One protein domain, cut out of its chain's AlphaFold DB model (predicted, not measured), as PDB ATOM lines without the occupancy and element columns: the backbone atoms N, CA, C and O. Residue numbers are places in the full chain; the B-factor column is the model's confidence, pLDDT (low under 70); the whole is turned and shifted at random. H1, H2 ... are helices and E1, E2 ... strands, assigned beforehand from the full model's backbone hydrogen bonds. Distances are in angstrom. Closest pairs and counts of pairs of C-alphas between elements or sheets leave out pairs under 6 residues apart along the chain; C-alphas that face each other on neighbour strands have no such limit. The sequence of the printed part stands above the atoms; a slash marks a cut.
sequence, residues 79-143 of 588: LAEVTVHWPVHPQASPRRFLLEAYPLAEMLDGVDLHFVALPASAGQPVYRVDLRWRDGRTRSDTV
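AT A GLANCE: This is residues 79 to 143 of the 588 residues of a protein of Variovorax sp (UniProt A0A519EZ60). A long, twisted sheet of four strands, ordered E2 E1 E3 E4, makes the body; the stretch from E1 to E2, with two very short helices, folds back along its E1 and E2 side. The printed part has 65 residues, with E1 H1 H2 E2 E3 E4 along the chain; it is mostly strand, the sheet mixed. It is only just compact, close to loose: radius of gyration of the C-alphas 12.6 A, spans 40 by 21 by 14 A.

IN THESE COORDINATES: E1, residues 79 to 88, runs 26.3 A from C-alpha 79 at (180.614, 260.026, 351.797). E2, 112 to 120, spans 25.3 A; E3, 126 to 133, 22.8 A; E4, 138 to 143, 16.3 A, ending at C-alpha 143 at (165.684, 250.207, 354.811). H1 is residues 96 to 99, 5.2 A, and H2 104 to 107, 4.8 A.

HOW THE PARTS SIT: E1 and E2 are parallel at 20 degrees, N 84 and O 114 being 2.8 A apart. E3 is antiparallel to E1 at 168 degrees, with N 83 and O 130 at 2.9 A, and forms a hairpin with E4, N 129 and O 141 at 2.9 A. E1, H1, H2, E2 form a strand-helix-strand unit, parallel neighbours with helices between, its crossover right-handed. H1 is on the sheet, height 8.1 A; its closest C-alphas to E1 are Phe 97 and Trp 86, 6.0 A. H2 only grazes the sheet with residues 104 to 105. Both helices are too short for an O i to N i+4 pair.

THE WHOLE: The farthest C-alphas, Gln 91 and Asp 135, are 40.7 A apart. The printed part has no cut and no long link; no printed residue is under 70 in pLDDT.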
ATOM      1  N   LEU A  79     180.872 261.450 352.003       98.00
ATOM      2  CA  LEU A  79     180.614 260.026 351.797       98.00
ATOM      3  C   LEU A  79     181.642 259.473 350.796       98.00
ATOM      4  O   LEU A  79     181.933 260.109 349.781       98.00
ATOM      5  N   ALA A  80     182.259 258.342 351.130       97.88
ATOM      6  CA  ALA A  80     183.365 257.761 350.372       97.88
ATOM      7  C   ALA A  80     182.968 256.448 349.703       97.88
ATOM      8  O   ALA A  80     183.304 256.236 348.543       97.88
ATOM      9  N   GLU A  81     182.250 255.594 350.430       98.44
ATOM     10  CA  GLU A  81     181.869 254.258 349.983       98.44
ATOM     11  C   GLU A  81     180.467 253.915 350.483       98.44
ATOM     12  O   GLU A  81     180.072 254.286 351.597       98.44
ATOM     13  N   VAL A  82     179.727 253.204 349.637       98.69
ATOM     14  CA  VAL A  82     178.387 252.697 349.901       98.69
ATOM     15  C   VAL A  82     178.301 251.265 349.394       98.69
ATOM     16  O   VAL A  82     178.544 251.011 348.219       98.69
ATOM     17  N   THR A  83     177.869 250.340 350.246       98.75
ATOM     18  CA  THR A  83     177.436 249.008 349.807       98.75
ATOM     19  C   THR A  83     175.942 248.851 350.054       98.75
ATOM     20  O   THR A  83     175.484 248.893 351.195       98.75
ATOM     21  N   VAL A  84     175.169 248.669 348.984       98.81
ATOM     22  CA  VAL A  84     173.736 248.371 349.044       98.81
ATOM     23  C   VAL A  84     173.535 246.870 348.896       98.81
ATOM     24  O   VAL A  84     173.688 246.309 347.812       98.81
ATOM     25  N   HIS A  85     173.109 246.222 349.975       98.62
ATOM     26  CA  HIS A  85     172.633 244.849 349.928       98.62
ATOM     27  C   HIS A  85     171.140 244.845 349.600       98.62
ATOM     28  O   HIS A  85     170.328 245.296 350.417       98.62
ATOM     29  N   TRP A  86     170.766 244.380 348.410       98.31
ATOM     30  CA  TRP A  86     169.383 244.432 347.938       98.31
ATOM     31  C   TRP A  86     168.630 243.119 348.201       98.31
ATOM     32  O   TRP A  86     169.211 242.036 348.087       98.31
ATOM     33  N   PRO A  87     167.331 243.177 348.547       98.19
ATOM     34  CA  PRO A  87     166.540 241.981 348.806       98.19
ATOM     35  C   PRO A  87     166.215 241.220 347.516       98.19
ATOM     36  O   PRO A  87     165.959 241.814 346.469       98.19
ATOM     37  N   VAL A  88     166.142 239.893 347.617       98.19
ATOM     38  CA  VAL A  88     165.653 239.006 346.555       98.19
ATOM     39  C   VAL A  88     164.386 238.322 347.060       98.19
ATOM     40  O   VAL A  88     164.406 237.677 348.107       98.19
ATOM     41  N   HIS A  89     163.280 238.468 346.332       97.88
ATOM     42  CA  HIS A  89     161.988 237.902 346.723       97.88
ATOM     43  C   HIS A  89     161.535 236.841 345.702       97.88
ATOM     44  O   HIS A  89     161.566 237.135 344.509       97.88
ATOM     45  N   PRO A  90     161.061 235.647 346.120       96.88
ATOM     46  CA  PRO A  90     160.678 234.559 345.204       96.88
ATOM     47  C   PRO A  90     159.567 234.898 344.199       96.88
ATOM     48  O   PRO A  90     159.463 234.258 343.163       96.88
ATOM     49  N   GLN A  91     158.729 235.888 344.518       96.12
ATOM     50  CA  GLN A  91     157.605 236.348 343.682       96.12
ATOM     51  C   GLN A  91     157.959 237.562 342.799       96.12
ATOM     52  O   GLN A  91     157.086 238.348 342.444       96.12
ATOM     53  N   ALA A  92     159.243 237.794 342.523       94.19
ATOM     54  CA  ALA A  92     159.708 238.866 341.648       94.19
ATOM     55  C   ALA A  92     160.976 238.437 340.901       94.19
ATOM     56  O   ALA A  92     161.680 237.519 341.326       94.19
ATOM     57  N   SER A  93     161.310 239.139 339.813       91.44
ATOM     58  CA  SER A  93     162.615 238.969 339.162       91.44
ATOM     59  C   SER A  93     163.749 239.162 340.184       91.44
ATOM     60  O   SER A  93     163.705 240.136 340.947       91.44
ATOM     61  N   PRO A  94     164.801 238.317 340.192       92.44
ATOM     62  CA  PRO A  94     165.909 238.437 341.144       92.44
ATOM     63  C   PRO A  94     166.612 239.804 341.143       92.44
ATOM     64  O   PRO A  94     167.225 240.190 342.138       92.44
ATOM     65  N   ARG A  95     166.515 240.552 340.034       92.12
ATOM     66  CA  ARG A  95     167.103 241.892 339.877       92.12
ATOM     67  C   ARG A  95     166.128 243.039 340.164       92.12
ATOM     68  O   ARG A  95     166.537 244.193 340.134       92.12
ATOM     69  N   ARG A  96     164.856 242.772 340.482       94.06
ATOM     70  CA  ARG A  96     163.808 243.804 340.631       94.06
ATOM     71  C   ARG A  96     164.160 244.904 341.642       94.06
ATOM     72  O   ARG A  96     163.846 246.067 341.412       94.06
ATOM     73  N   PHE A  97     164.795 244.569 342.766       97.06
ATOM     74  CA  PHE A  97     165.187 245.564 343.778       97.06
ATOM     75  C   PHE A  97     166.525 246.256 343.484       97.06
ATOM     76  O   PHE A  97     166.758 247.339 344.019       97.06
ATOM     77  N   LEU A  98     167.361 245.672 342.617       96.19
ATOM     78  CA  LEU A  98     168.521 246.354 342.043       96.19
ATOM     79  C   LEU A  98     168.065 247.410 341.021       96.19
ATOM     80  O   LEU A  98     168.512 248.547 341.091       96.19
ATOM     81  N   LEU A  99     167.098 247.071 340.160       95.00
ATOM     82  CA  LEU A  99     166.484 248.023 339.225       95.00
ATOM     83  C   LEU A  99     165.839 249.206 339.966       95.00
ATOM     84  O   LEU A  99     166.099 250.353 339.624       95.00
ATOM     85  N   GLU A 100     165.084 248.950 341.043       94.94
ATOM     86  CA  GLU A 100     164.498 250.019 341.877       94.94
ATOM     87  C   GLU A 100     165.553 250.949 342.511       94.94
ATOM     88  O   GLU A 100     165.229 252.086 342.865       94.94
ATOM     89  N   ALA A 101     166.810 250.511 342.641       96.12
ATOM     90  CA  ALA A 101     167.886 251.346 343.163       96.12
ATOM     91  C   ALA A 101     168.339 252.434 342.177       96.12
ATOM     92  O   ALA A 101     169.031 253.361 342.588       96.12
ATOM     93  N   TYR A 102     167.936 252.383 340.906       95.44
ATOM     94  CA  TYR A 102     168.139 253.498 339.983       95.44
ATOM     95  C   TYR A 102     167.487 254.778 340.543       95.44
ATOM     96  O   TYR A 102     166.384 254.699 341.081       95.44
ATOM     97  N   PRO A 103     168.103 255.970 340.489       94.38
ATOM     98  CA  PRO A 103     169.352 256.344 339.820       94.38
ATOM     99  C   PRO A 103     170.545 256.467 340.799       94.38
ATOM    100  O   PRO A 103     171.320 257.422 340.699       94.38
ATOM    101  N   LEU A 104     170.684 255.601 341.814       95.19
ATOM    102  CA  LEU A 104     171.654 255.816 342.901       95.19
ATOM    103  C   LEU A 104     173.095 256.029 342.424       95.19
ATOM    104  O   LEU A 104     173.764 256.896 342.984       95.19
ATOM    105  N   ALA A 105     173.550 255.321 341.387       93.94
ATOM    106  CA  ALA A 105     174.898 255.527 340.845       93.94
ATOM    107  C   ALA A 105     175.139 256.974 340.376       93.94
ATOM    108  O   ALA A 105     176.217 257.517 340.582       93.94
ATOM    109  N   GLU A 106     174.123 257.640 339.818       91.56
ATOM    110  CA  GLU A 106     174.229 259.049 339.422       91.56
ATOM    111  C   GLU A 106     174.075 260.001 340.611       91.56
ATOM    112  O   GLU A 106     174.702 261.059 340.663       91.56
ATOM    113  N   MET A 107     173.231 259.647 341.583       91.94
ATOM    114  CA  MET A 107     173.024 260.454 342.791       91.94
ATOM    115  C   MET A 107     174.236 260.475 343.726       91.94
ATOM    116  O   MET A 107     174.355 261.397 344.544       91.94
ATOM    117  N   LEU A 108     175.072 259.442 343.636       93.75
ATOM    118  CA  LEU A 108     176.258 259.204 344.448       93.75
ATOM    119  C   LEU A 108     177.539 259.317 343.607       93.75
ATOM    120  O   LEU A 108     178.529 258.662 343.906       93.75
ATOM    121  N   ASP A 109     177.527 260.151 342.565       90.25
ATOM    122  CA  ASP A 109     178.706 260.411 341.735       90.25
ATOM    123  C   ASP A 109     179.945 260.739 342.598       90.25
ATOM    124  O   ASP A 109     179.889 261.563 343.517       90.25
ATOM    125  N   GLY A 110     181.059 260.054 342.330       92.56
ATOM    126  CA  GLY A 110     182.299 260.149 343.113       92.56
ATOM    127  C   GLY A 110     182.347 259.343 344.425       92.56
ATOM    128  O   GLY A 110     183.339 259.451 345.156       92.56
ATOM    129  N   VAL A 111     181.317 258.549 344.730       96.88
ATOM    130  CA  VAL A 111     181.286 257.561 345.824       96.88
ATOM    131  C   VAL A 111     181.534 256.169 345.247       96.88
ATOM    132  O   VAL A 111     180.993 255.828 344.198       96.88
ATOM    133  N   ASP A 112     182.330 255.353 345.936       97.62
ATOM    134  CA  ASP A 112     182.519 253.948 345.572       97.62
ATOM    135  C   ASP A 112     181.252 253.148 345.924       97.62
ATOM    136  O   ASP A 112     180.980 252.892 347.100       97.62
ATOM    137  N   LEU A 113     180.420 252.860 344.920       97.88
ATOM    138  CA  LEU A 113     179.106 252.238 345.080       97.88
ATOM    139  C   LEU A 113     179.139 250.771 344.654       97.88
ATOM    140  O   LEU A 113     179.296 250.458 343.474       97.88
ATOM    141  N   HIS A 114     178.867 249.890 345.611       97.62
ATOM    142  CA  HIS A 114     178.729 248.455 345.399       97.62
ATOM    143  C   HIS A 114     177.295 248.015 345.637       97.62
ATOM    144  O   HIS A 114     176.621 248.471 346.563       97.62
ATOM    145  N   PHE A 115     176.846 247.064 344.835       98.12
ATOM    146  CA  PHE A 115     175.578 246.390 345.039       98.12
ATOM    147  C   PHE A 115     175.861 244.913 345.352       98.12
ATOM    148  O   PHE A 115     176.623 244.264 344.635       98.12
ATOM    149  N   VAL A 116     175.177 244.341 346.351       97.88
ATOM    150  CA  VAL A 116     175.253 242.906 346.689       97.88
ATOM    151  C   VAL A 116     173.856 242.290 346.858       97.88
ATOM    152  O   VAL A 116     173.009 242.828 347.564       97.88
ATOM    153  N   ALA A 117     173.585 241.140 346.237       98.00
ATOM    154  CA  ALA A 117     172.315 240.438 346.438       98.00
ATOM    155  C   ALA A 117     172.265 239.784 347.827       98.00
ATOM    156  O   ALA A 117     173.183 239.054 348.207       98.00
ATOM    157  N   LEU A 118     171.168 239.972 348.559       98.19
ATOM    158  CA  LEU A 118     170.866 239.165 349.742       98.19
ATOM    159  C   LEU A 118     170.310 237.785 349.342       98.19
ATOM    160  O   LEU A 118     169.747 237.638 348.252       98.19
ATOM    161  N   PRO A 119     170.396 236.775 350.228       97.50
ATOM    162  CA  PRO A 119     169.693 235.511 350.039       97.50
ATOM    163  C   PRO A 119     168.190 235.716 349.824       97.50
ATOM    164  O   PRO A 119     167.580 236.606 350.422       97.50
ATOM    165  N   ALA A 120     167.589 234.863 348.991       97.31
ATOM    166  CA  ALA A 120     166.164 234.933 348.705       97.31
ATOM    167  C   ALA A 120     165.325 234.741 349.980       97.31
ATOM    168  O   ALA A 120     165.565 233.821 350.763       97.31
ATOM    169  N   SER A 121     164.318 235.595 350.169       97.12
ATOM    170  CA  SER A 121     163.413 235.556 351.319       97.12
ATOM    171  C   SER A 121     161.987 235.909 350.907       97.12
ATOM    172  O   SER A 121     161.771 236.834 350.127       97.12
ATOM    173  N   ALA A 122     161.009 235.185 351.454       95.25
ATOM    174  CA  ALA A 122     159.579 235.465 351.279       95.25
ATOM    175  C   ALA A 122     159.036 236.509 352.280       95.25
ATOM    176  O   ALA A 122     157.840 236.793 352.300       95.25
ATOM    177  N   GLY A 123     159.896 237.039 353.159       95.44
ATOM    178  CA  GLY A 123     159.541 238.118 354.077       95.44
ATOM    179  C   GLY A 123     159.420 239.472 353.376       95.44
ATOM    180  O   GLY A 123     159.655 239.602 352.175       95.44
ATOM    181  N   GLN A 124     159.086 240.510 354.149       96.94
ATOM    182  CA  GLN A 124     159.096 241.874 353.622       96.94
ATOM    183  C   GLN A 124     160.487 242.226 353.060       96.94
ATOM    184  O   GLN A 124     161.487 241.973 353.738       96.94
ATOM    185  N   PRO A 125     160.571 242.810 351.851       98.25
ATOM    186  CA  PRO A 125     161.841 243.222 351.270       98.25
ATOM    187  C   PRO A 125     162.521 244.289 352.129       98.25
ATOM    188  O   PRO A 125     161.913 245.290 352.513       98.25
ATOM    189  N   VAL A 126     163.798 244.081 352.427       98.19
ATOM    190  CA  VAL A 126     164.607 244.982 353.247       98.19
ATOM    191  C   VAL A 126     165.978 245.131 352.606       98.19
ATOM    192  O   VAL A 126     166.661 244.137 352.369       98.19
ATOM    193  N   TYR A 127     166.388 246.369 352.354       98.75
ATOM    194  CA  TYR A 127     167.765 246.683 351.992       98.75
ATOM    195  C   TYR A 127     168.621 246.817 353.252       98.75
ATOM    196  O   TYR A 127     168.155 247.338 354.272       98.75
ATOM    197  N   ARG A 128     169.890 246.420 353.163       98.56
ATOM    198  CA  ARG A 128     170.921 246.821 354.132       98.56
ATOM    199  C   ARG A 128     171.898 247.750 353.432       98.56
ATOM    200  O   ARG A 128     172.285 247.475 352.304       98.56
ATOM    201  N   VAL A 129     172.266 248.844 354.079       98.75
ATOM    202  CA  VAL A 129     173.137 249.863 353.490       98.75
ATOM    203  C   VAL A 129     174.311 250.089 354.420       98.75
ATOM    204  O   VAL A 129     174.116 250.554 355.538       98.75
ATOM    205  N   ASP A 130     175.515 249.780 353.959       98.69
ATOM    206  CA  ASP A 130     176.748 250.082 354.680       98.69
ATOM    207  C   ASP A 130     177.356 251.364 354.104       98.69
ATOM    208  O   ASP A 130     177.534 251.490 352.893       98.69
ATOM    209  N   LEU A 131     177.631 252.333 354.975       98.75
ATOM    210  CA  LEU A 131     178.099 253.674 354.631       98.75
ATOM    211  C   LEU A 131     179.453 253.927 355.289       98.75
ATOM    212  O   LEU A 131     179.612 253.691 356.492       98.75
ATOM    213  N   ARG A 132     180.403 254.486 354.534       98.56
ATOM    214  CA  ARG A 132     181.698 254.945 355.048       98.56
ATOM    215  C   ARG A 132     182.020 256.341 354.529       98.56
ATOM    216  O   ARG A 132     181.951 256.603 353.330       98.56
ATOM    217  N   TRP A 133     182.403 257.232 355.435       98.38
ATOM    218  CA  TRP A 133     182.832 258.595 355.124       98.38
ATOM    219  C   TRP A 133     184.359 258.704 355.104       98.38
ATOM    220  O   TRP A 133     185.073 257.892 355.694       98.38
ATOM    221  N   ARG A 134     184.873 259.741 354.434       97.31
ATOM    222  CA  ARG A 134     186.318 260.016 354.310       97.31
ATOM    223  C   ARG A 134     186.992 260.328 355.650       97.31
ATOM    224  O   ARG A 134     188.201 260.171 355.763       97.31
ATOM    225  N   ASP A 135     186.215 260.747 356.647       96.62
ATOM    226  CA  ASP A 135     186.658 260.990 358.027       96.62
ATOM    227  C   ASP A 135     186.793 259.696 358.863       96.62
ATOM    228  O   ASP A 135     187.194 259.754 360.023       96.62
ATOM    229  N   GLY A 136     186.470 258.531 358.286       96.25
ATOM    230  CA  GLY A 136     186.520 257.226 358.951       96.25
ATOM    231  C   GLY A 136     185.224 256.819 359.658       96.25
ATOM    232  O   GLY A 136     185.127 255.683 360.120       96.25
ATOM    233  N   ARG A 137     184.210 257.692 359.720       97.38
ATOM    234  CA  ARG A 137     182.880 257.347 360.243       97.38
ATOM    235  C   ARG A 137     182.262 256.234 359.400       97.38
ATOM    236  O   ARG A 137     182.367 256.239 358.172       97.38
ATOM    237  N   THR A 138     181.569 255.315 360.064       98.12
ATOM    238  CA  THR A 138     180.784 254.256 359.429       98.12
ATOM    239  C   THR A 138     179.374 254.210 360.001       98.12
ATOM    240  O   THR A 138     179.134 254.614 361.143       98.12
ATOM    241  N   ARG A 139     178.416 253.757 359.192       98.19
ATOM    242  CA  ARG A 139     177.023 253.557 359.605       98.19
ATOM    243  C   ARG A 139     176.406 252.433 358.782       98.19
ATOM    244  O   ARG A 139     176.552 252.439 357.566       98.19
ATOM    245  N   SER A 140     175.698 251.518 359.436       98.38
ATOM    246  CA  SER A 140     174.890 250.503 358.756       98.38
ATOM    247  C   SER A 140     173.415 250.784 358.998       98.38
ATOM    248  O   SER A 140     172.964 250.816 360.144       98.38
ATOM    249  N   ASP A 141     172.669 250.960 357.915       98.38
ATOM    250  CA  ASP A 141     171.247 251.268 357.928       98.38
ATOM    251  C   ASP A 141     170.430 250.077 357.404       98.38
ATOM    252  O   ASP A 141     170.864 249.305 356.546       98.38
ATOM    253  N   THR A 142     169.211 249.929 357.925       98.12
ATOM    254  CA  THR A 142     168.213 248.975 357.428       98.12
ATOM    255  C   THR A 142     167.064 249.758 356.808       98.12
ATOM    256  O   THR A 142     166.446 250.579 357.486       98.12
ATOM    257  N   VAL A 143     166.744 249.496 355.539       98.62
ATOM    258  CA  VAL A 143     165.684 250.207 354.811       98.62
ATOM    259  C   VAL A 143     164.600 249.224 354.381       98.62
ATOM    260  O   VAL A 143     164.763 248.469 353.425       98.62
TER     261      VAL A 143